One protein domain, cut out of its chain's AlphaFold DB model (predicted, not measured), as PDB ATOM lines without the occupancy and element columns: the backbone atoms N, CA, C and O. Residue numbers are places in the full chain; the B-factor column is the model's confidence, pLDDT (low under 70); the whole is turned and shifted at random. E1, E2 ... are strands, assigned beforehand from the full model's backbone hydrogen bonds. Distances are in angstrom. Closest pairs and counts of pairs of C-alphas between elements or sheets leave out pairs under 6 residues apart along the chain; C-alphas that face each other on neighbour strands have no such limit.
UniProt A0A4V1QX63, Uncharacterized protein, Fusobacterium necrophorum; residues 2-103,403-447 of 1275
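What this domain is: This is residues 2 to 103 and 403 to 447 of the 1275 residues of an uncharacterized protein of Fusobacterium necrophorum (UniProt A0A4V1QX63). One twisted sheet folds over at the bend of E5 into a small, partly closed barrel, with E1, E4 and the first part of E5 crossing over E6, E3, E2 and the last part of E8. From this body the hairpin of E7 and E8 reaches away to one end of the longest axis. The printed part has 147 residues and is all strand, with nine named strands, E1 to E9 in that order along the chain, no named helix, and antiparallel neighbour pairs in one branched sheet. The whole is compact, with a radius of gyration of the C-alphas of 16.6 A, and elongated, spanning 51 by 33 by 33 A.

How they stand to each other: Start at E1, residues 11 to 17, an edge strand beside E4, residues 60 to 66; there N 14 and O 64 are 2.8 A apart. On the other side of E4 find E5, residues 72 to 87, with N 63 and O 76 2.8 A apart. E5 bends by 74 degrees at residue 79; E4 is beside its residues 72 to 79, and E6, residues 93 to 101, is on the other side beside 77 to 87, with N 81 and O 98 2.8 A apart. E4, E5 and E6 are a meander, each strand the antiparallel neighbour of the one before. With E3, residues 45 to 50, they make a Greek key, its first strand E3 the antiparallel neighbour of its fourth, E6; N 46 and O 99 are 2.8 A apart. E2, residues 31 to 34, forms a hairpin with E3, N 32 and O 47 being 2.9 A apart. On the other side of E2 is E8, residues 422 to 436, with N 33 and O 433 2.8 A apart. E8 bends by 101 degrees at residue 425. On one side of E8 are E2 and E7, residues 414 to 419; on the other is E9, residues 439 to 447. Look for N 417 and O 424 at 2.8 A, and N 432 and O 443 at 2.9 A; E7, E8 and E9 are a second meander. The closest C-alphas of E1 and E8, Gly 13 and Leu 435, are 6.8 A apart.

Where its parts are: Find C-alpha 11 at (172.085, 138.815, 163.049), where E1 begins its 20.1 A. E2 spans 9.8 A, E3 16.5 A, E4 19.3 A, E5 35.5 A, E6 25.9 A, E7 16.3 A and E8 29.6 A. E9 runs 26.2 A to C-alpha 447 at (161.367, 164.559, 157.065).

The domain as a whole: The two C-alphas farthest apart, Gln 20 and Asp 421, are 52.5 A apart. Residues 104 to 402 are not printed, and C-alphas 103 and 403 are 29.1 A apart across the cut. The link from E1 to E2 is long. Mean pLDDT of the printed part is 88.7; residues 2 to 4 and 102 to 103 are under 70.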
ATOM      1  N   LYS A   2     190.530 139.558 172.934       49.38
ATOM      2  CA  LYS A   2     189.397 139.175 172.066       49.38
ATOM      3  C   LYS A   2     188.119 139.757 172.664       49.38
ATOM      4  O   LYS A   2     187.799 139.430 173.805       49.38
ATOM      5  N   LEU A   3     187.459 140.642 171.931       57.00
ATOM      6  CA  LEU A   3     186.169 141.210 172.304       57.00
ATOM      7  C   LEU A   3     185.062 140.242 171.863       57.00
ATOM      8  O   LEU A   3     185.267 139.405 170.986       57.00
ATOM      9  N   SER A   4     183.910 140.296 172.529       62.38
ATOM     10  CA  SER A   4     182.733 139.491 172.178       62.38
ATOM     11  C   SER A   4     182.324 139.711 170.717       62.38
ATOM     12  O   SER A   4     182.350 140.845 170.248       62.38
ATOM     13  N   THR A   5     181.903 138.650 170.027       76.38
ATOM     14  CA  THR A   5     181.471 138.693 168.622       76.38
ATOM     15  C   THR A   5     180.302 139.659 168.400       76.38
ATOM     16  O   THR A   5     179.400 139.764 169.235       76.38
ATOM     17  N   LEU A   6     180.304 140.356 167.258       84.56
ATOM     18  CA  LEU A   6     179.235 141.263 166.823       84.56
ATOM     19  C   LEU A   6     177.979 140.465 166.436       84.56
ATOM     20  O   LEU A   6     177.706 140.246 165.261       84.56
ATOM     21  N   THR A   7     177.219 140.002 167.424       82.94
ATOM     22  CA  THR A   7     176.002 139.200 167.224       82.94
ATOM     23  C   THR A   7     174.832 139.771 168.016       82.94
ATOM     24  O   THR A   7     175.004 140.129 169.185       82.94
ATOM     25  N   TYR A   8     173.640 139.829 167.415       83.94
ATOM     26  CA  TYR A   8     172.417 140.297 168.074       83.94
ATOM     27  C   TYR A   8     171.146 139.767 167.396       83.94
ATOM     28  O   TYR A   8     170.992 139.940 166.195       83.94
ATOM     29  N   LYS A   9     170.220 139.169 168.171       82.19
ATOM     30  CA  LYS A   9     168.887 138.693 167.721       82.19
ATOM     31  C   LYS A   9     168.906 138.000 166.341       82.19
ATOM     32  O   LYS A   9     168.164 138.385 165.447       82.19
ATOM     33  N   GLY A  10     169.797 137.024 166.171       82.75
ATOM     34  CA  GLY A  10     169.900 136.258 164.926       82.75
ATOM     35  C   GLY A  10     170.742 136.897 163.818       82.75
ATOM     36  O   GLY A  10     171.043 136.237 162.832       82.75
ATOM     37  N   TYR A  11     171.198 138.139 163.991       90.38
ATOM     38  CA  TYR A  11     172.085 138.815 163.049       90.38
ATOM     39  C   TYR A  11     173.549 138.731 163.478       90.38
ATOM     40  O   TYR A  11     173.870 138.846 164.667       90.38
ATOM     41  N   THR A  12     174.446 138.602 162.498       90.75
ATOM     42  CA  THR A  12     175.901 138.578 162.712       90.75
ATOM     43  C   THR A  12     176.590 139.637 161.858       90.75
ATOM     44  O   THR A  12     176.472 139.633 160.637       90.75
ATOM     45  N   GLY A  13     177.333 140.538 162.496       92.12
ATOM     46  CA  GLY A  13     178.236 141.473 161.835       92.12
ATOM     47  C   GLY A  13     179.607 140.832 161.633       92.12
ATOM     48  O   GLY A  13     180.193 140.325 162.586       92.12
ATOM     49  N   ARG A  14     180.135 140.864 160.410       93.25
ATOM     50  CA  ARG A  14     181.444 140.299 160.056       93.25
ATOM     51  C   ARG A  14     182.328 141.367 159.424       93.25
ATOM     52  O   ARG A  14     181.901 142.032 158.486       93.25
ATOM     53  N   VAL A  15     183.560 141.516 159.916       94.06
ATOM     54  CA  VAL A  15     184.553 142.476 159.403       94.06
ATOM     55  C   VAL A  15     185.819 141.727 158.990       94.06
ATOM     56  O   VAL A  15     186.514 141.140 159.819       94.06
ATOM     57  N   VAL A  16     186.148 141.768 157.698       94.50
ATOM     58  CA  VAL A  16     187.268 141.027 157.100       94.50
ATOM     59  C   VAL A  16     188.235 141.991 156.425       94.50
ATOM     60  O   VAL A  16     187.851 142.726 155.516       94.50
ATOM     61  N   ASN A  17     189.513 141.958 156.812       94.25
ATOM     62  CA  ASN A  17     190.588 142.552 156.020       94.25
ATOM     63  C   ASN A  17     190.894 141.606 154.851       94.25
ATOM     64  O   ASN A  17     191.626 140.623 154.995       94.25
ATOM     65  N   VAL A  18     190.304 141.900 153.694       94.19
ATOM     66  CA  VAL A  18     190.400 141.083 152.479       94.19
ATOM     67  C   VAL A  18     191.834 141.072 151.959       94.19
ATOM     68  O   VAL A  18     192.352 140.009 151.621       94.19
ATOM     69  N   SER A  19     192.520 142.221 151.977       93.25
ATOM     70  CA  SER A  19     193.911 142.323 151.512       93.25
ATOM     71  C   SER A  19     194.883 141.438 152.287       93.25
ATOM     72  O   SER A  19     195.897 141.021 151.736       93.25
ATOM     73  N   GLN A  20     194.588 141.153 153.555       93.00
ATOM     74  CA  GLN A  20     195.405 140.282 154.402       93.00
ATOM     75  C   GLN A  20     194.767 138.908 154.643       93.00
ATOM     76  O   GLN A  20     195.317 138.116 155.405       93.00
ATOM     77  N   SER A  21     193.619 138.619 154.014       92.19
ATOM     78  CA  SER A  21     192.834 137.392 154.232       92.19
ATOM     79  C   SER A  21     192.600 137.087 155.718       92.19
ATOM     80  O   SER A  21     192.741 135.948 156.163       92.19
ATOM     81  N   LYS A  22     192.281 138.121 156.506       92.69
ATOM     82  CA  LYS A  22     192.167 138.033 157.965       92.69
ATOM     83  C   LYS A  22     190.800 138.509 158.441       92.69
ATOM     84  O   LYS A  22     190.422 139.653 158.194       92.69
ATOM     85  N   ASP A  23     190.092 137.649 159.169       91.69
ATOM     86  CA  ASP A  23     188.907 138.042 159.935       91.69
ATOM     87  C   ASP A  23     189.348 138.838 161.171       91.69
ATOM     88  O   ASP A  23     190.228 138.410 161.928       91.69
ATOM     89  N   ILE A  24     188.780 140.029 161.333       92.81
ATOM     90  CA  ILE A  24     189.096 140.950 162.424       92.81
ATOM     91  C   ILE A  24     187.862 141.294 163.265       92.81
ATOM     92  O   ILE A  24     187.929 142.209 164.082       92.81
ATOM     93  N   THR A  25     186.763 140.560 163.101       90.75
ATOM     94  CA  THR A  25     185.485 140.800 163.787       90.75
ATOM     95  C   THR A  25     185.662 140.863 165.309       90.75
ATOM     96  O   THR A  25     185.203 141.811 165.937       90.75
ATOM     97  N   ASP A  26     186.435 139.937 165.887       88.62
ATOM     98  CA  ASP A  26     186.741 139.856 167.331       88.62
ATOM     99  C   ASP A  26     187.540 141.059 167.887       88.62
ATOM    100  O   ASP A  26     187.776 141.145 169.095       88.62
ATOM    101  N   TYR A  27     188.034 141.953 167.025       89.56
ATOM    102  CA  TYR A  27     188.824 143.131 167.405       89.56
ATOM    103  C   TYR A  27     188.030 144.439 167.306       89.56
ATOM    104  O   TYR A  27     188.548 145.490 167.685       89.56
ATOM    105  N   VAL A  28     186.802 144.386 166.786       89.69
ATOM    106  CA  VAL A  28     185.938 145.549 166.579       89.69
ATOM    107  C   VAL A  28     184.937 145.631 167.730       89.69
ATOM    108  O   VAL A  28     184.033 144.807 167.832       89.69
ATOM    109  N   GLU A  29     185.088 146.633 168.600       87.75
ATOM    110  CA  GLU A  29     184.127 146.889 169.691       87.75
ATOM    111  C   GLU A  29     182.796 147.418 169.169       87.75
ATOM    112  O   GLU A  29     181.733 147.098 169.691       87.75
ATOM    113  N   GLU A  30     182.870 148.259 168.143       91.12
ATOM    114  CA  GLU A  30     181.719 148.897 167.542       91.12
ATOM    115  C   GLU A  30     182.025 149.273 166.095       91.12
ATOM    116  O   GLU A  30     183.102 149.792 165.788       91.12
ATOM    117  N   CYS A  31     181.052 149.043 165.215       94.19
ATOM    118  CA  CYS A  31     181.098 149.497 163.836       94.19
ATOM    119  C   CYS A  31     179.844 150.293 163.483       94.19
ATOM    120  O   CYS A  31     178.724 149.822 163.664       94.19
ATOM    121  N   TYR A  32     180.045 151.485 162.932       94.94
ATOM    122  CA  TYR A  32     178.984 152.323 162.396       94.94
ATOM    123  C   TYR A  32     178.975 152.210 160.879       94.94
ATOM    124  O   TYR A  32     179.980 152.541 160.256       94.94
ATOM    125  N   ILE A  33     177.856 151.822 160.280       93.00
ATOM    126  CA  ILE A  33     177.648 151.833 158.830       93.00
ATOM    127  C   ILE A  33     176.655 152.949 158.517       93.00
ATOM    128  O   ILE A  33     175.494 152.892 158.909       93.00
ATOM    129  N   THR A  34     177.106 153.987 157.825       91.62
ATOM    130  CA  THR A  34     176.254 155.081 157.352       91.62
ATOM    131  C   THR A  34     175.848 154.791 155.914       91.62
ATOM    132  O   THR A  34     176.702 154.656 155.035       91.62
ATOM    133  N   LEU A  35     174.540 154.671 155.684       88.56
ATOM    134  CA  LEU A  35     173.991 154.508 154.345       88.56
ATOM    135  C   LEU A  35     173.963 155.862 153.603       88.56
ATOM    136  O   LEU A  35     174.098 156.911 154.243       88.56
ATOM    137  N   PRO A  36     173.784 155.871 152.267       85.06
ATOM    138  CA  PRO A  36     173.819 157.101 151.489       85.06
ATOM    139  C   PRO A  36     172.735 158.114 151.888       85.06
ATOM    140  O   PRO A  36     171.677 157.752 152.396       85.06
ATOM    141  N   ASN A  37     172.965 159.403 151.658       86.75
ATOM    142  CA  ASN A  37     171.959 160.420 151.953       86.75
ATOM    143  C   ASN A  37     170.944 160.529 150.809       86.75
ATOM    144  O   ASN A  37     171.313 160.504 149.640       86.75
ATOM    145  N   SER A  38     169.660 160.725 151.121       84.06
ATOM    146  CA  SER A  38     168.660 160.917 150.066       84.06
ATOM    147  C   SER A  38     168.798 162.260 149.340       84.06
ATOM    148  O   SER A  38     168.248 162.417 148.257       84.06
ATOM    149  N   SER A  39     169.444 163.266 149.938       81.25
ATOM    150  CA  SER A  39     169.436 164.665 149.472       81.25
ATOM    151  C   SER A  39     170.656 165.075 148.647       81.25
ATOM    152  O   SER A  39     170.603 166.096 147.968       81.25
ATOM    153  N   TYR A  40     171.746 164.320 148.728       84.50
ATOM    154  CA  TYR A  40     172.972 164.556 147.974       84.50
ATOM    155  C   TYR A  40     173.618 163.219 147.656       84.50
ATOM    156  O   TYR A  40     173.407 162.235 148.362       84.50
ATOM    157  N   ILE A  41     174.418 163.186 146.599       81.75
ATOM    158  CA  ILE A  41     175.055 161.946 146.169       81.75
ATOM    159  C   ILE A  41     176.130 161.576 147.180       81.75
ATOM    160  O   ILE A  41     177.034 162.364 147.460       81.75
ATOM    161  N   SER A  42     176.051 160.362 147.709       82.06
ATOM    162  CA  SER A  42     177.075 159.826 148.594       82.06
ATOM    163  C   SER A  42     177.228 158.318 148.419       82.06
ATOM    164  O   SER A  42     176.365 157.634 147.863       82.06
ATOM    165  N   SER A  43     178.355 157.803 148.895       83.69
ATOM    166  CA  SER A  43     178.642 156.376 149.014       83.69
ATOM    167  C   SER A  43     178.271 155.870 150.415       83.69
ATOM    168  O   SER A  43     178.034 156.665 151.331       83.69
ATOM    169  N   MET A  44     178.205 154.548 150.593       86.88
ATOM    170  CA  MET A  44     178.192 153.964 151.936       86.88
ATOM    171  C   MET A  44     179.568 154.126 152.596       86.88
ATOM    172  O   MET A  44     180.609 153.899 151.972       86.88
ATOM    173  N   GLU A  45     179.566 154.467 153.882       90.19
ATOM    174  CA  GLU A  45     180.777 154.619 154.691       90.19
ATOM    175  C   GLU A  45     180.633 153.837 155.995       90.19
ATOM    176  O   GLU A  45     179.629 153.965 156.694       90.19
ATOM    177  N   ALA A  46     181.666 153.083 156.363       93.69
ATOM    178  CA  ALA A  46     181.767 152.459 157.669       93.69
ATOM    179  C   ALA A  46     182.901 153.058 158.503       93.69
ATOM    180  O   ALA A  46     183.983 153.336 157.986       93.69
ATOM    181  N   LYS A  47     182.671 153.225 159.807       95.31
ATOM    182  CA  LYS A  47     183.668 153.705 160.772       95.31
ATOM    183  C   LYS A  47     183.753 152.773 161.964       95.31
ATOM    184  O   LYS A  47     182.732 152.367 162.509       95.31
ATOM    185  N   PHE A  48     184.972 152.458 162.374       94.62
ATOM    186  CA  PHE A  48     185.247 151.699 163.592       94.62
ATOM    187  C   PHE A  48     186.650 152.012 164.103       94.62
ATOM    188  O   PHE A  48     187.490 152.550 163.376       94.62
ATOM    189  N   THR A  49     186.912 151.653 165.354       92.69
ATOM    190  CA  THR A  49     188.208 151.860 166.004       92.69
ATOM    191  C   THR A  49     188.849 150.517 166.315       92.69
ATOM    192  O   THR A  49     188.171 149.614 166.795       92.69
ATOM    193  N   LEU A  50     190.156 150.392 166.076       92.12
ATOM    194  CA  LEU A  50     190.949 149.266 166.577       92.12
ATOM    195  C   LEU A  50     192.044 149.767 167.518       92.12
ATOM    196  O   LEU A  50     192.677 150.793 167.263       92.12
ATOM    197  N   TYR A  51     192.318 148.986 168.561       89.56
ATOM    198  CA  TYR A  51     193.424 149.217 169.500       89.56
ATOM    199  C   TYR A  51     194.717 148.484 169.108       89.56
ATOM    200  O   TYR A  51     195.757 148.622 169.747       89.56
ATOM    201  N   GLU A  52     194.657 147.716 168.020       87.31
ATOM    202  CA  GLU A  52     195.792 147.071 167.370       87.31
ATOM    203  C   GLU A  52     195.794 147.467 165.889       87.31
ATOM    204  O   GLU A  52     194.744 147.568 165.246       87.31
ATOM    205  N   LYS A  53     196.978 147.702 165.318       87.69
ATOM    206  CA  LYS A  53     197.108 148.080 163.908       87.69
ATOM    207  C   LYS A  53     196.980 146.841 163.010       87.69
ATOM    208  O   LYS A  53     197.979 146.245 162.623       87.69
ATOM    209  N   LEU A  54     195.741 146.428 162.724       90.19
ATOM    210  CA  LEU A  54     195.415 145.239 161.912       90.19
ATOM    211  C   LEU A  54     195.079 145.550 160.447       90.19
ATOM    212  O   LEU A  54     194.868 144.637 159.649       90.19
ATOM    213  N   ILE A  55     194.983 146.831 160.100       92.94
ATOM    214  CA  ILE A  55     194.637 147.305 158.765       92.94
ATOM    215  C   ILE A  55     195.611 148.428 158.418       92.94
ATOM    216  O   ILE A  55     195.837 149.341 159.212       92.94
ATOM    217  N   GLU A  56     196.198 148.360 157.230       92.06
ATOM    218  CA  GLU A  56     197.007 149.448 156.682       92.06
ATOM    219  C   GLU A  56     196.156 150.348 155.779       92.06
ATOM    220  O   GLU A  56     195.183 149.899 155.167       92.06
ATOM    221  N   ALA A  57     196.528 151.627 155.665       90.12
ATOM    222  CA  ALA A  57     195.860 152.537 154.737       90.12
ATOM    223  C   ALA A  57     195.922 151.972 153.303       90.12
ATOM    224  O   ALA A  57     196.984 151.580 152.820       90.12
ATOM    225  N   GLY A  58     194.773 151.916 152.632       88.00
ATOM    226  CA  GLY A  58     194.610 151.332 151.302       88.00
ATOM    227  C   GLY A  58     194.288 149.834 151.271       88.00
ATOM    228  O   GLY A  58     193.992 149.336 150.186       88.00
ATOM    229  N   ASN A  59     194.304 149.117 152.406       92.44
ATOM    230  CA  ASN A  59     193.793 147.740 152.471       92.44
ATOM    231  C   ASN A  59     192.304 147.694 152.117       92.44
ATOM    232  O   ASN A  59     191.541 148.580 152.494       92.44
ATOM    233  N   GLU A  60     191.894 146.641 151.423       92.38
ATOM    234  CA  GLU A  60     190.492 146.334 151.178       92.38
ATOM    235  C   GLU A  60     189.882 145.625 152.381       92.38
ATOM    236  O   GLU A  60     190.414 144.633 152.885       92.38
ATOM    237  N   VAL A  61     188.745 146.146 152.821       93.75
ATOM    238  CA  VAL A  61     187.986 145.667 153.968       93.75
ATOM    239  C   VAL A  61     186.561 145.400 153.512       93.75
ATOM    240  O   VAL A  61     185.955 146.220 152.819       93.75
ATOM    241  N   ARG A  62     186.033 144.243 153.907       93.56
ATOM    242  CA  ARG A  62     184.651 143.841 153.671       93.56
ATOM    243  C   ARG A  62     183.912 143.752 154.998       93.56
ATOM    244  O   ARG A  62     184.412 143.139 155.940       93.56
ATOM    245  N   ILE A  63     182.741 144.369 155.056       93.50
ATOM    246  CA  ILE A  63     181.842 144.402 156.204       93.50
ATOM    247  C   ILE A  63     180.502 143.838 155.753       93.50
ATOM    248  O   ILE A  63     179.937 144.298 154.763       93.50
ATOM    249  N   GLU A  64     180.010 142.833 156.463       92.69
ATOM    250  CA  GLU A  64     178.772 142.130 156.141       92.69
ATOM    251  C   GLU A  64     177.868 142.086 157.372       92.69
ATOM    252  O   GLU A  64     178.347 141.884 158.488       92.69
ATOM    253  N   VAL A  65     176.563 142.249 157.165       92.06
ATOM    254  CA  VAL A  65     175.540 141.900 158.156       92.06
ATOM    255  C   VAL A  65     174.773 140.705 157.615       92.06
ATOM    256  O   VAL A  65     174.176 140.789 156.542       92.06
ATOM    257  N   LEU A  66     174.830 139.599 158.347       91.94
ATOM    258  CA  LEU A  66     174.263 138.304 157.992       91.94
ATOM    259  C   LEU A  66     172.988 138.047 158.804       91.94
ATOM    260  O   LEU A  66     172.949 138.423 159.977       91.94
ATOM    261  N   ASP A  67     171.978 137.415 158.203       89.88
ATOM    262  CA  ASP A  67     170.812 136.876 158.921       89.88
ATOM    263  C   ASP A  67     171.110 135.515 159.592       89.88
ATOM    264  O   ASP A  67     172.231 135.002 159.533       89.88
ATOM    265  N   GLU A  68     170.092 134.914 160.221       86.19
ATOM    266  CA  GLU A  68     170.185 133.611 160.903       86.19
ATOM    267  C   GLU A  68     170.548 132.446 159.967       86.19
ATOM    268  O   GLU A  68     171.012 131.404 160.431       86.19
ATOM    269  N   VAL A  69     170.328 132.613 158.661       89.56
ATOM    270  CA  VAL A  69     170.582 131.618 157.609       89.56
ATOM    271  C   VAL A  69     171.846 131.977 156.809       89.56
ATOM    272  O   VAL A  69     172.099 131.409 155.751       89.56
ATOM    273  N   GLU A  70     172.657 132.908 157.320       87.12
ATOM    274  CA  GLU A  70     173.876 133.434 156.700       87.12
ATOM    275  C   GLU A  70     173.675 134.176 155.363       87.12
ATOM    276  O   GLU A  70     174.633 134.381 154.611       87.12
ATOM    277  N   ASN A  71     172.464 134.655 155.058       89.06
ATOM    278  CA  ASN A  71     172.259 135.542 153.915       89.06
ATOM    279  C   ASN A  71     172.815 136.935 154.218       89.06
ATOM    280  O   ASN A  71     172.596 137.495 155.292       89.06
ATOM    281  N   VAL A  72     173.493 137.533 153.238       88.81
ATOM    282  CA  VAL A  72     174.028 138.894 153.350       88.81
ATOM    283  C   VAL A  72     172.903 139.910 153.164       88.81
ATOM    284  O   VAL A  72     172.372 140.067 152.066       88.81
ATOM    285  N   ILE A  73     172.570 140.627 154.234       88.44
ATOM    286  CA  ILE A  73     171.550 141.682 154.250       88.44
ATOM    287  C   ILE A  73     172.164 143.037 153.888       88.44
ATOM    288  O   ILE A  73     171.615 143.795 153.092       88.44
ATOM    289  N   TYR A  74     173.326 143.336 154.472       87.75
ATOM    290  CA  TYR A  74     174.119 144.515 154.141       87.75
ATOM    291  C   TYR A  74     175.538 144.093 153.808       87.75
ATOM    292  O   TYR A  74     176.125 143.257 154.493       87.75
ATOM    293  N   LEU A  75     176.086 144.710 152.768       88.62
ATOM    294  CA  LEU A  75     177.451 144.520 152.314       88.62
ATOM    295  C   LEU A  75     178.086 145.897 152.135       88.62
ATOM    296  O   LEU A  75     177.491 146.799 151.554       88.62
ATOM    297  N   LEU A  76     179.304 146.051 152.637       89.81
ATOM    298  CA  LEU A  76     180.186 147.156 152.302       89.81
ATOM    299  C   LEU A  76     181.564 146.582 152.006       89.81
ATOM    300  O   LEU A  76     182.170 145.934 152.854       89.81
ATOM    301  N   HIS A  77     182.077 146.824 150.806       89.81
ATOM    302  CA  HIS A  77     183.430 146.442 150.412       89.81
ATOM    303  C   HIS A  77     184.155 147.700 149.959       89.81
ATOM    304  O   HIS A  77     183.744 148.361 149.011       89.81
ATOM    305  N   GLY A  78     185.212 148.072 150.676       89.06
ATOM    306  CA  GLY A  78     185.856 149.360 150.484       89.06
ATOM    307  C   GLY A  78     187.328 149.383 150.857       89.06
ATOM    308  O   GLY A  78     187.859 148.423 151.412       89.06
ATOM    309  N   LYS A  79     187.999 150.499 150.558       89.00
ATOM    310  CA  LYS A  79     189.397 150.717 150.957       89.00
ATOM    311  C   LYS A  79     189.462 151.471 152.277       89.00
ATOM    312  O   LYS A  79     188.764 152.464 152.472       89.00
ATOM    313  N   ALA A  80     190.334 151.012 153.165       92.19
ATOM    314  CA  ALA A  80     190.539 151.606 154.471       92.19
ATOM    315  C   ALA A  80     191.357 152.895 154.390       92.19
ATOM    316  O   ALA A  80     192.430 152.944 153.785       92.19
ATOM    317  N   THR A  81     190.890 153.921 155.084       92.62
ATOM    318  CA  THR A  81     191.649 155.126 155.418       92.62
ATOM    319  C   THR A  81     191.782 155.225 156.933       92.62
ATOM    320  O   THR A  81     190.955 154.684 157.667       92.62
ATOM    321  N   ILE A  82     192.833 155.894 157.408       91.06
ATOM    322  CA  ILE A  82     193.106 156.070 158.842       91.06
ATOM    323  C   ILE A  82     193.074 157.571 159.147       91.06
ATOM    324  O   ILE A  82     194.133 158.198 159.227       91.06
ATOM    325  N   PRO A  83     191.881 158.188 159.239       86.94
ATOM    326  CA  PRO A  83     191.751 159.630 159.445       86.94
ATOM    327  C   PRO A  83     192.381 160.113 160.753       86.94
ATOM    328  O   PRO A  83     192.834 161.255 160.829       86.94
ATOM    329  N   LYS A  84     192.415 159.269 161.791       91.56
ATOM    330  CA  LYS A  84     192.903 159.669 163.109       91.56
ATOM    331  C   LYS A  84     193.584 158.519 163.836       91.56
ATOM    332  O   LYS A  84     193.082 157.402 163.913       91.56
ATOM    333  N   ARG A  85     194.737 158.836 164.424       91.50
ATOM    334  CA  ARG A  85     195.442 158.000 165.399       91.50
ATOM    335  C   ARG A  85     195.533 158.778 166.697       91.50
ATOM    336  O   ARG A  85     196.028 159.903 166.708       91.50
ATOM    337  N   SER A  86     195.093 158.168 167.787       90.56
ATOM    338  CA  SER A  86     195.280 158.708 169.130       90.56
ATOM    339  C   SER A  86     196.207 157.800 169.930       90.56
ATOM    340  O   SER A  86     196.181 156.578 169.793       90.56
ATOM    341  N   LYS A  87     197.076 158.413 170.735       90.62
ATOM    342  CA  LYS A  87     198.021 157.712 171.599       90.62
ATOM    343  C   LYS A  87     197.912 158.277 173.001       90.62
ATOM    344  O   LYS A  87     198.145 159.465 173.212       90.62
ATOM    345  N   GLN A  88     197.539 157.426 173.945       86.38
ATOM    346  CA  GLN A  88     197.445 157.793 175.350       86.38
ATOM    347  C   GLN A  88     198.819 157.695 176.022       86.38
ATOM    348  O   GLN A  88     199.674 156.904 175.617       86.38
ATOM    349  N   TYR A  89     199.026 158.466 177.094       82.00
ATOM    350  CA  TYR A  89     200.256 158.410 177.899       82.00
ATOM    351  C   TYR A  89     200.463 157.043 178.579       82.00
ATOM    352  O   TYR A  89     201.578 156.707 178.964       82.00
ATOM    353  N   THR A  90     199.396 156.244 178.692       81.88
ATOM    354  CA  THR A  90     199.392 154.856 179.179       81.88
ATOM    355  C   THR A  90     199.951 153.855 178.161       81.88
ATOM    356  O   THR A  90     200.086 152.678 178.477       81.88
ATOM    357  N   GLY A  91     200.279 154.299 176.941       80.38
ATOM    358  CA  GLY A  91     200.793 153.455 175.862       80.38
ATOM    359  C   GLY A  91     199.713 152.830 174.976       80.38
ATOM    360  O   GLY A  91     200.059 152.230 173.961       80.38
ATOM    361  N   VAL A  92     198.427 153.005 175.307       85.50
ATOM    362  CA  VAL A  92     197.306 152.551 174.472       85.50
ATOM    363  C   VAL A  92     197.223 153.412 173.213       85.50
ATOM    364  O   VAL A  92     197.145 154.642 173.285       85.50
ATOM    365  N   GLU A  93     197.235 152.758 172.056       90.81
ATOM    366  CA  GLU A  93     196.999 153.388 170.762       90.81
ATOM    367  C   GLU A  93     195.610 153.012 170.261       90.81
ATOM    368  O   GLU A  93     195.182 151.874 170.416       90.81
ATOM    369  N   ALA A  94     194.911 153.969 169.659       90.50
ATOM    370  CA  ALA A  94     193.636 153.737 169.001       90.50
ATOM    371  C   ALA A  94     193.671 154.343 167.597       90.50
ATOM    372  O   ALA A  94     194.070 155.499 167.406       90.50
ATOM    373  N   PHE A  95     193.264 153.539 166.623       92.81
ATOM    374  CA  PHE A  95     193.230 153.879 165.208       92.81
ATOM    375  C   PHE A  95     191.773 153.931 164.768       92.81
ATOM    376  O   PHE A  95     191.090 152.909 164.793       92.81
ATOM    377  N   GLU A  96     191.303 155.114 164.386       94.06
ATOM    378  CA  GLU A  96     189.982 155.290 163.790       94.06
ATOM    379  C   GLU A  96     190.106 155.003 162.294       94.06
ATOM    380  O   GLU A  96     190.896 155.653 161.601       94.06
ATOM    381  N   TYR A  97     189.346 154.027 161.805       94.31
ATOM    382  CA  TYR A  97     189.290 153.653 160.397       94.31
ATOM    383  C   TYR A  97     188.007 154.181 159.765       94.31
ATOM    384  O   TYR A  97     186.935 154.115 160.366       94.31
ATOM    385  N   SER A  98     188.118 154.660 158.527       93.56
ATOM    386  CA  SER A  98     186.980 154.885 157.635       93.56
ATOM    387  C   SER A  98     187.137 153.976 156.422       93.56
ATOM    388  O   SER A  98     188.145 154.042 155.710       93.56
ATOM    389  N   ILE A  99     186.162 153.090 156.227       92.19
ATOM    390  CA  ILE A  99     186.052 152.216 155.065       92.19
ATOM    391  C   ILE A  99     184.964 152.800 154.183       92.19
ATOM    392  O   ILE A  99     183.786 152.781 154.536       92.19
ATOM    393  N   LYS A 100     185.359 153.312 153.028       87.50
ATOM    394  CA  LYS A 100     184.418 153.792 152.024       87.50
ATOM    395  C   LYS A 100     184.426 152.867 150.836       87.50
ATOM    396  O   LYS A 100     185.481 152.312 150.505       87.50
ATOM    397  N   ASP A 101     183.271 152.736 150.196       75.94
ATOM    398  CA  ASP A 101     183.187 152.014 148.934       75.94
ATOM    399  C   ASP A 101     184.272 152.532 147.967       75.94
ATOM    400  O   ASP A 101     184.560 153.727 147.879       75.94
ATOM    401  N   SER A 102     184.920 151.604 147.269       65.56
ATOM    402  CA  SER A 102     186.018 151.835 146.324       65.56
ATOM    403  C   SER A 102     185.717 152.884 145.239       65.56
ATOM    404  O   SER A 102     186.646 153.446 144.649       65.56
ATOM    405  N   TYR A 103     184.439 153.196 145.026       69.12
ATOM    406  CA  TYR A 103     183.945 154.206 144.098       69.12
ATOM    407  C   TYR A 103     184.045 155.651 144.615       69.12
ATOM    408  O   TYR A 103     183.789 156.564 143.838       69.12
ATOM    409  N   THR A 403     165.857 153.184 166.269       93.88
ATOM    410  CA  THR A 403     165.081 151.939 166.187       93.88
ATOM    411  C   THR A 403     165.924 150.714 166.521       93.88
ATOM    412  O   THR A 403     167.156 150.747 166.470       93.88
ATOM    413  N   GLU A 404     165.263 149.588 166.795       89.94
ATOM    414  CA  GLU A 404     165.896 148.275 166.646       89.94
ATOM    415  C   GLU A 404     166.428 148.088 165.209       89.94
ATOM    416  O   GLU A 404     166.098 148.847 164.293       89.94
ATOM    417  N   PHE A 405     167.285 147.089 164.997       90.50
ATOM    418  CA  PHE A 405     167.795 146.780 163.663       90.50
ATOM    419  C   PHE A 405     166.673 146.277 162.739       90.50
ATOM    420  O   PHE A 405     166.118 145.198 162.950       90.50
ATOM    421  N   LEU A 406     166.352 147.063 161.708       88.88
ATOM    422  CA  LEU A 406     165.258 146.825 160.766       88.88
ATOM    423  C   LEU A 406     165.803 146.777 159.332       88.88
ATOM    424  O   LEU A 406     166.061 147.805 158.710       88.88
ATOM    425  N   HIS A 407     165.970 145.574 158.786       83.56
ATOM    426  CA  HIS A 407     166.635 145.384 157.492       83.56
ATOM    427  C   HIS A 407     165.813 145.798 156.259       83.56
ATOM    428  O   HIS A 407     166.361 145.914 155.164       83.56
ATOM    429  N   SER A 408     164.498 145.976 156.397       82.81
ATOM    430  CA  SER A 408     163.602 146.320 155.286       82.81
ATOM    431  C   SER A 408     163.550 147.821 154.977       82.81
ATOM    432  O   SER A 408     162.969 148.206 153.964       82.81
ATOM    433  N   ILE A 409     164.160 148.673 155.809       88.00
ATOM    434  CA  ILE A 409     164.102 150.127 155.633       88.00
ATOM    435  C   ILE A 409     165.034 150.572 154.510       88.00
ATOM    436  O   ILE A 409     166.218 150.240 154.468       88.00
ATOM    437  N   GLN A 410     164.493 151.411 153.636       84.94
ATOM    438  CA  GLN A 410     165.203 152.044 152.532       84.94
ATOM    439  C   GLN A 410     165.202 153.569 152.655       84.94
ATOM    440  O   GLN A 410     164.227 154.182 153.095       84.94
ATOM    441  N   ILE A 411     166.294 154.182 152.203       86.00
ATOM    442  CA  ILE A 411     166.433 155.636 152.088       86.00
ATOM    443  C   ILE A 411     165.506 156.156 150.989       86.00
ATOM    444  O   ILE A 411     165.378 155.546 149.931       86.00
ATOM    445  N   GLY A 412     164.866 157.299 151.232       82.50
ATOM    446  CA  GLY A 412     163.961 157.938 150.280       82.50
ATOM    447  C   GLY A 412     162.559 157.350 150.210       82.50
ATOM    448  O   GLY A 412     161.731 157.858 149.457       82.50
ATOM    449  N   LYS A 413     162.290 156.282 150.965       87.25
ATOM    450  CA  LYS A 413     160.957 155.698 151.108       87.25
ATOM    451  C   LYS A 413     160.190 156.367 152.241       87.25
ATOM    452  O   LYS A 413     160.785 156.910 153.177       87.25
ATOM    453  N   ARG A 414     158.861 156.316 152.134       90.06
ATOM    454  CA  ARG A 414     157.932 156.877 153.114       90.06
ATOM    455  C   ARG A 414     157.380 155.791 154.021       90.06
ATOM    456  O   ARG A 414     157.010 154.728 153.533       90.06
ATOM    457  N   TYR A 415     157.269 156.093 155.307       92.69
ATOM    458  CA  TYR A 415     156.720 155.203 156.329       92.69
ATOM    459  C   TYR A 415     155.798 155.990 157.256       92.69
ATOM    460  O   TYR A 415     155.905 157.212 157.365       92.69
ATOM    461  N   TYR A 416     154.919 155.291 157.968       92.81
ATOM    462  CA  TYR A 416     154.167 155.898 159.060       92.81
ATOM    463  C   TYR A 416     155.034 155.985 160.319       92.81
ATOM    464  O   TYR A 416     155.624 154.985 160.728       92.81
ATOM    465  N   LEU A 417     155.069 157.154 160.959       93.50
ATOM    466  CA  LEU A 417     155.625 157.362 162.293       93.50
ATOM    467  C   LEU A 417     154.485 157.601 163.273       93.50
ATOM    468  O   LEU A 417     153.663 158.503 163.096       93.50
ATOM    469  N   THR A 418     154.381 156.759 164.300       91.06
ATOM    470  CA  THR A 418     153.309 156.876 165.281       91.06
ATOM    471  C   THR A 418     153.742 156.586 166.697       91.06
ATOM    472  O   THR A 418     154.012 155.448 167.076       91.06
ATOM    473  N   ILE A 419     153.704 157.633 167.510       89.44
ATOM    474  CA  ILE A 419     153.943 157.557 168.940       89.44
ATOM    475  C   ILE A 419     153.082 158.614 169.627       89.44
ATOM    476  O   ILE A 419     153.205 159.792 169.335       89.44
ATOM    477  N   GLU A 420     152.192 158.183 170.524       85.94
ATOM    478  CA  GLU A 420     151.312 159.082 171.289       85.94
ATOM    479  C   GLU A 420     150.545 160.090 170.407       85.94
ATOM    480  O   GLU A 420     149.612 159.694 169.705       85.94
ATOM    481  N   ASP A 421     150.918 161.367 170.470       86.75
ATOM    482  CA  ASP A 421     150.357 162.494 169.729       86.75
ATOM    483  C   ASP A 421     150.944 162.663 168.316       86.75
ATOM    484  O   ASP A 421     150.340 163.331 167.477       86.75
ATOM    485  N   ILE A 422     152.070 162.015 168.011       89.25
ATOM    486  CA  ILE A 422     152.680 162.001 166.678       89.25
ATOM    487  C   ILE A 422     151.983 160.937 165.821       89.25
ATOM    488  O   ILE A 422     152.036 159.746 166.131       89.25
ATOM    489  N   GLN A 423     151.351 161.359 164.722       89.44
ATOM    490  CA  GLN A 423     150.735 160.498 163.701       89.44
ATOM    491  C   GLN A 423     151.034 161.054 162.304       89.44
ATOM    492  O   GLN A 423     150.188 161.695 161.685       89.44
ATOM    493  N   GLU A 424     152.254 160.826 161.822       89.75
ATOM    494  CA  GLU A 424     152.782 161.491 160.626       89.75
ATOM    495  C   GLU A 424     153.262 160.477 159.579       89.75
ATOM    496  O   GLU A 424     153.696 159.370 159.904       89.75
ATOM    497  N   GLU A 425     153.209 160.865 158.307       91.38
ATOM    498  CA  GLU A 425     153.957 160.200 157.236       91.38
ATOM    499  C   GLU A 425     155.354 160.822 157.181       91.38
ATOM    500  O   GLU A 425     155.483 162.044 157.196       91.38
ATOM    501  N   VAL A 426     156.408 160.007 157.132       91.12
ATOM    502  CA  VAL A 426     157.797 160.489 157.134       91.12
ATOM    503  C   VAL A 426     158.608 159.863 156.004       91.12
ATOM    504  O   VAL A 426     158.500 158.666 155.749       91.12
ATOM    505  N   GLU A 427     159.431 160.658 155.321       91.00
ATOM    506  CA  GLU A 427     160.385 160.194 154.306       91.00
ATOM    507  C   GLU A 427     161.775 160.029 154.930       91.00
ATOM    508  O   GLU A 427     162.346 160.984 155.461       91.00
ATOM    509  N   VAL A 428     162.347 158.825 154.855       91.75
ATOM    510  CA  VAL A 428     163.659 158.534 155.453       91.75
ATOM    511  C   VAL A 428     164.775 159.212 154.657       91.75
ATOM    512  O   VAL A 428     164.969 158.952 153.469       91.75
ATOM    513  N   ARG A 429     165.559 160.065 155.319       89.44
ATOM    514  CA  ARG A 429     166.628 160.861 154.703       89.44
ATOM    515  C   ARG A 429     168.004 160.223 154.835       89.44
ATOM    516  O   ARG A 429     168.789 160.265 153.888       89.44
ATOM    517  N   SER A 430     168.297 159.654 155.998       91.62
ATOM    518  CA  SER A 430     169.563 158.979 156.275       91.62
ATOM    519  C   SER A 430     169.387 157.915 157.344       91.62
ATOM    520  O   SER A 430     168.580 158.083 158.257       91.62
ATOM    521  N   ILE A 431     170.187 156.857 157.241       93.19
ATOM    522  CA  ILE A 431     170.207 155.742 158.182       93.19
ATOM    523  C   ILE A 431     171.660 155.499 158.586       93.19
ATOM    524  O   ILE A 431     172.542 155.397 157.726       93.19
ATOM    525  N   ARG A 432     171.913 155.380 159.888       94.31
ATOM    526  CA  ARG A 432     173.180 154.890 160.431       94.31
ATOM    527  C   ARG A 432     172.919 153.627 161.235       94.31
ATOM    528  O   ARG A 432     172.216 153.662 162.235       94.31
ATOM    529  N   ILE A 433     173.501 152.520 160.803       94.25
ATOM    530  CA  ILE A 433     173.467 151.242 161.509       94.25
ATOM    531  C   ILE A 433     174.622 151.220 162.506       94.25
ATOM    532  O   ILE A 433     175.766 151.465 162.123       94.25
ATOM    533  N   SER A 434     174.333 150.881 163.755       94.56
ATOM    534  CA  SER A 434     175.335 150.674 164.797       94.56
ATOM    535  C   SER A 434     175.393 149.195 165.162       94.56
ATOM    536  O   SER A 434     174.404 148.611 165.610       94.56
ATOM    537  N   LEU A 435     176.558 148.587 164.955       93.88
ATOM    538  CA  LEU A 435     176.847 147.193 165.265       93.88
ATOM    539  C   LEU A 435     177.687 147.143 166.541       93.88
ATOM    540  O   LEU A 435     178.888 147.419 166.501       93.88
ATOM    541  N   ARG A 436     177.063 146.785 167.667       90.81
ATOM    542  CA  ARG A 436     177.744 146.502 168.938       90.81
ATOM    543  C   ARG A 436     177.476 145.064 169.377       90.81
ATOM    544  O   ARG A 436     176.416 144.516 169.055       90.81
ATOM    545  N   PRO A 437     178.375 144.443 170.155       86.75
ATOM    546  CA  PRO A 437     178.111 143.137 170.737       86.75
ATOM    547  C   PRO A 437     176.808 143.146 171.544       86.75
ATOM    548  O   PRO A 437     176.620 143.992 172.417       86.75
ATOM    549  N   ASN A 438     175.912 142.201 171.253       85.44
ATOM    550  CA  ASN A 438     174.591 142.062 171.877       85.44
ATOM    551  C   ASN A 438     173.636 143.256 171.700       85.44
ATOM    552  O   ASN A 438     172.622 143.313 172.400       85.44
ATOM    553  N   GLN A 439     173.910 144.193 170.786       88.38
ATOM    554  CA  GLN A 439     173.036 145.346 170.566       88.38
ATOM    555  C   GLN A 439     173.218 145.941 169.161       88.38
ATOM    556  O   GLN A 439     174.146 146.713 168.929       88.38
ATOM    557  N   PHE A 440     172.321 145.616 168.224       92.44
ATOM    558  CA  PHE A 440     172.248 146.304 166.927       92.44
ATOM    559  C   PHE A 440     171.062 147.266 166.911       92.44
ATOM    560  O   PHE A 440     169.953 146.902 167.307       92.44
ATOM    561  N   TYR A 441     171.294 148.486 166.439       92.69
ATOM    562  CA  TYR A 441     170.272 149.526 166.340       92.69
ATOM    563  C   TYR A 441     170.531 150.439 165.142       92.69
ATOM    564  O   TYR A 441     171.612 150.410 164.546       92.69
ATOM    565  N   MET A 442     169.532 151.241 164.780       94.75
ATOM    566  CA  MET A 442     169.617 152.194 163.676       94.75
ATOM    567  C   MET A 442     169.233 153.590 164.145       94.75
ATOM    568  O   MET A 442     168.182 153.763 164.750       94.75
ATOM    569  N   ASP A 443     170.054 154.581 163.817       95.12
ATOM    570  CA  ASP A 443     169.698 155.992 163.939       95.12
ATOM    571  C   ASP A 443     169.128 156.471 162.603       95.12
ATOM    572  O   ASP A 443     169.760 156.317 161.549       95.12
ATOM    573  N   ILE A 444     167.922 157.033 162.642       94.94
ATOM    574  CA  ILE A 444     167.153 157.446 161.469       94.94
ATOM    575  C   ILE A 444     166.864 158.939 161.566       94.94
ATOM    576  O   ILE A 444     166.394 159.427 162.590       94.94
ATOM    577  N   VAL A 445     167.107 159.645 160.460       94.00
ATOM    578  CA  VAL A 445     166.621 161.014 160.251       94.00
ATOM    579  C   VAL A 445     165.584 160.972 159.142       94.00
ATOM    580  O   VAL A 445     165.855 160.420 158.069       94.00
ATOM    581  N   ALA A 446     164.409 161.541 159.387       92.44
ATOM    582  CA  ALA A 446     163.296 161.548 158.450       92.44
ATOM    583  C   ALA A 446     162.591 162.909 158.420       92.44
ATOM    584  O   ALA A 446     162.432 163.561 159.446       92.44
ATOM    585  N   ASP A 447     162.149 163.333 157.241       89.94
ATOM    586  CA  ASP A 447     161.367 164.559 157.065       89.94
ATOM    587  C   ASP A 447     159.872 164.225 157.112       89.94
ATOM    588  O   ASP A 447     159.448 163.223 156.532       89.94
TER     589      ASP A 447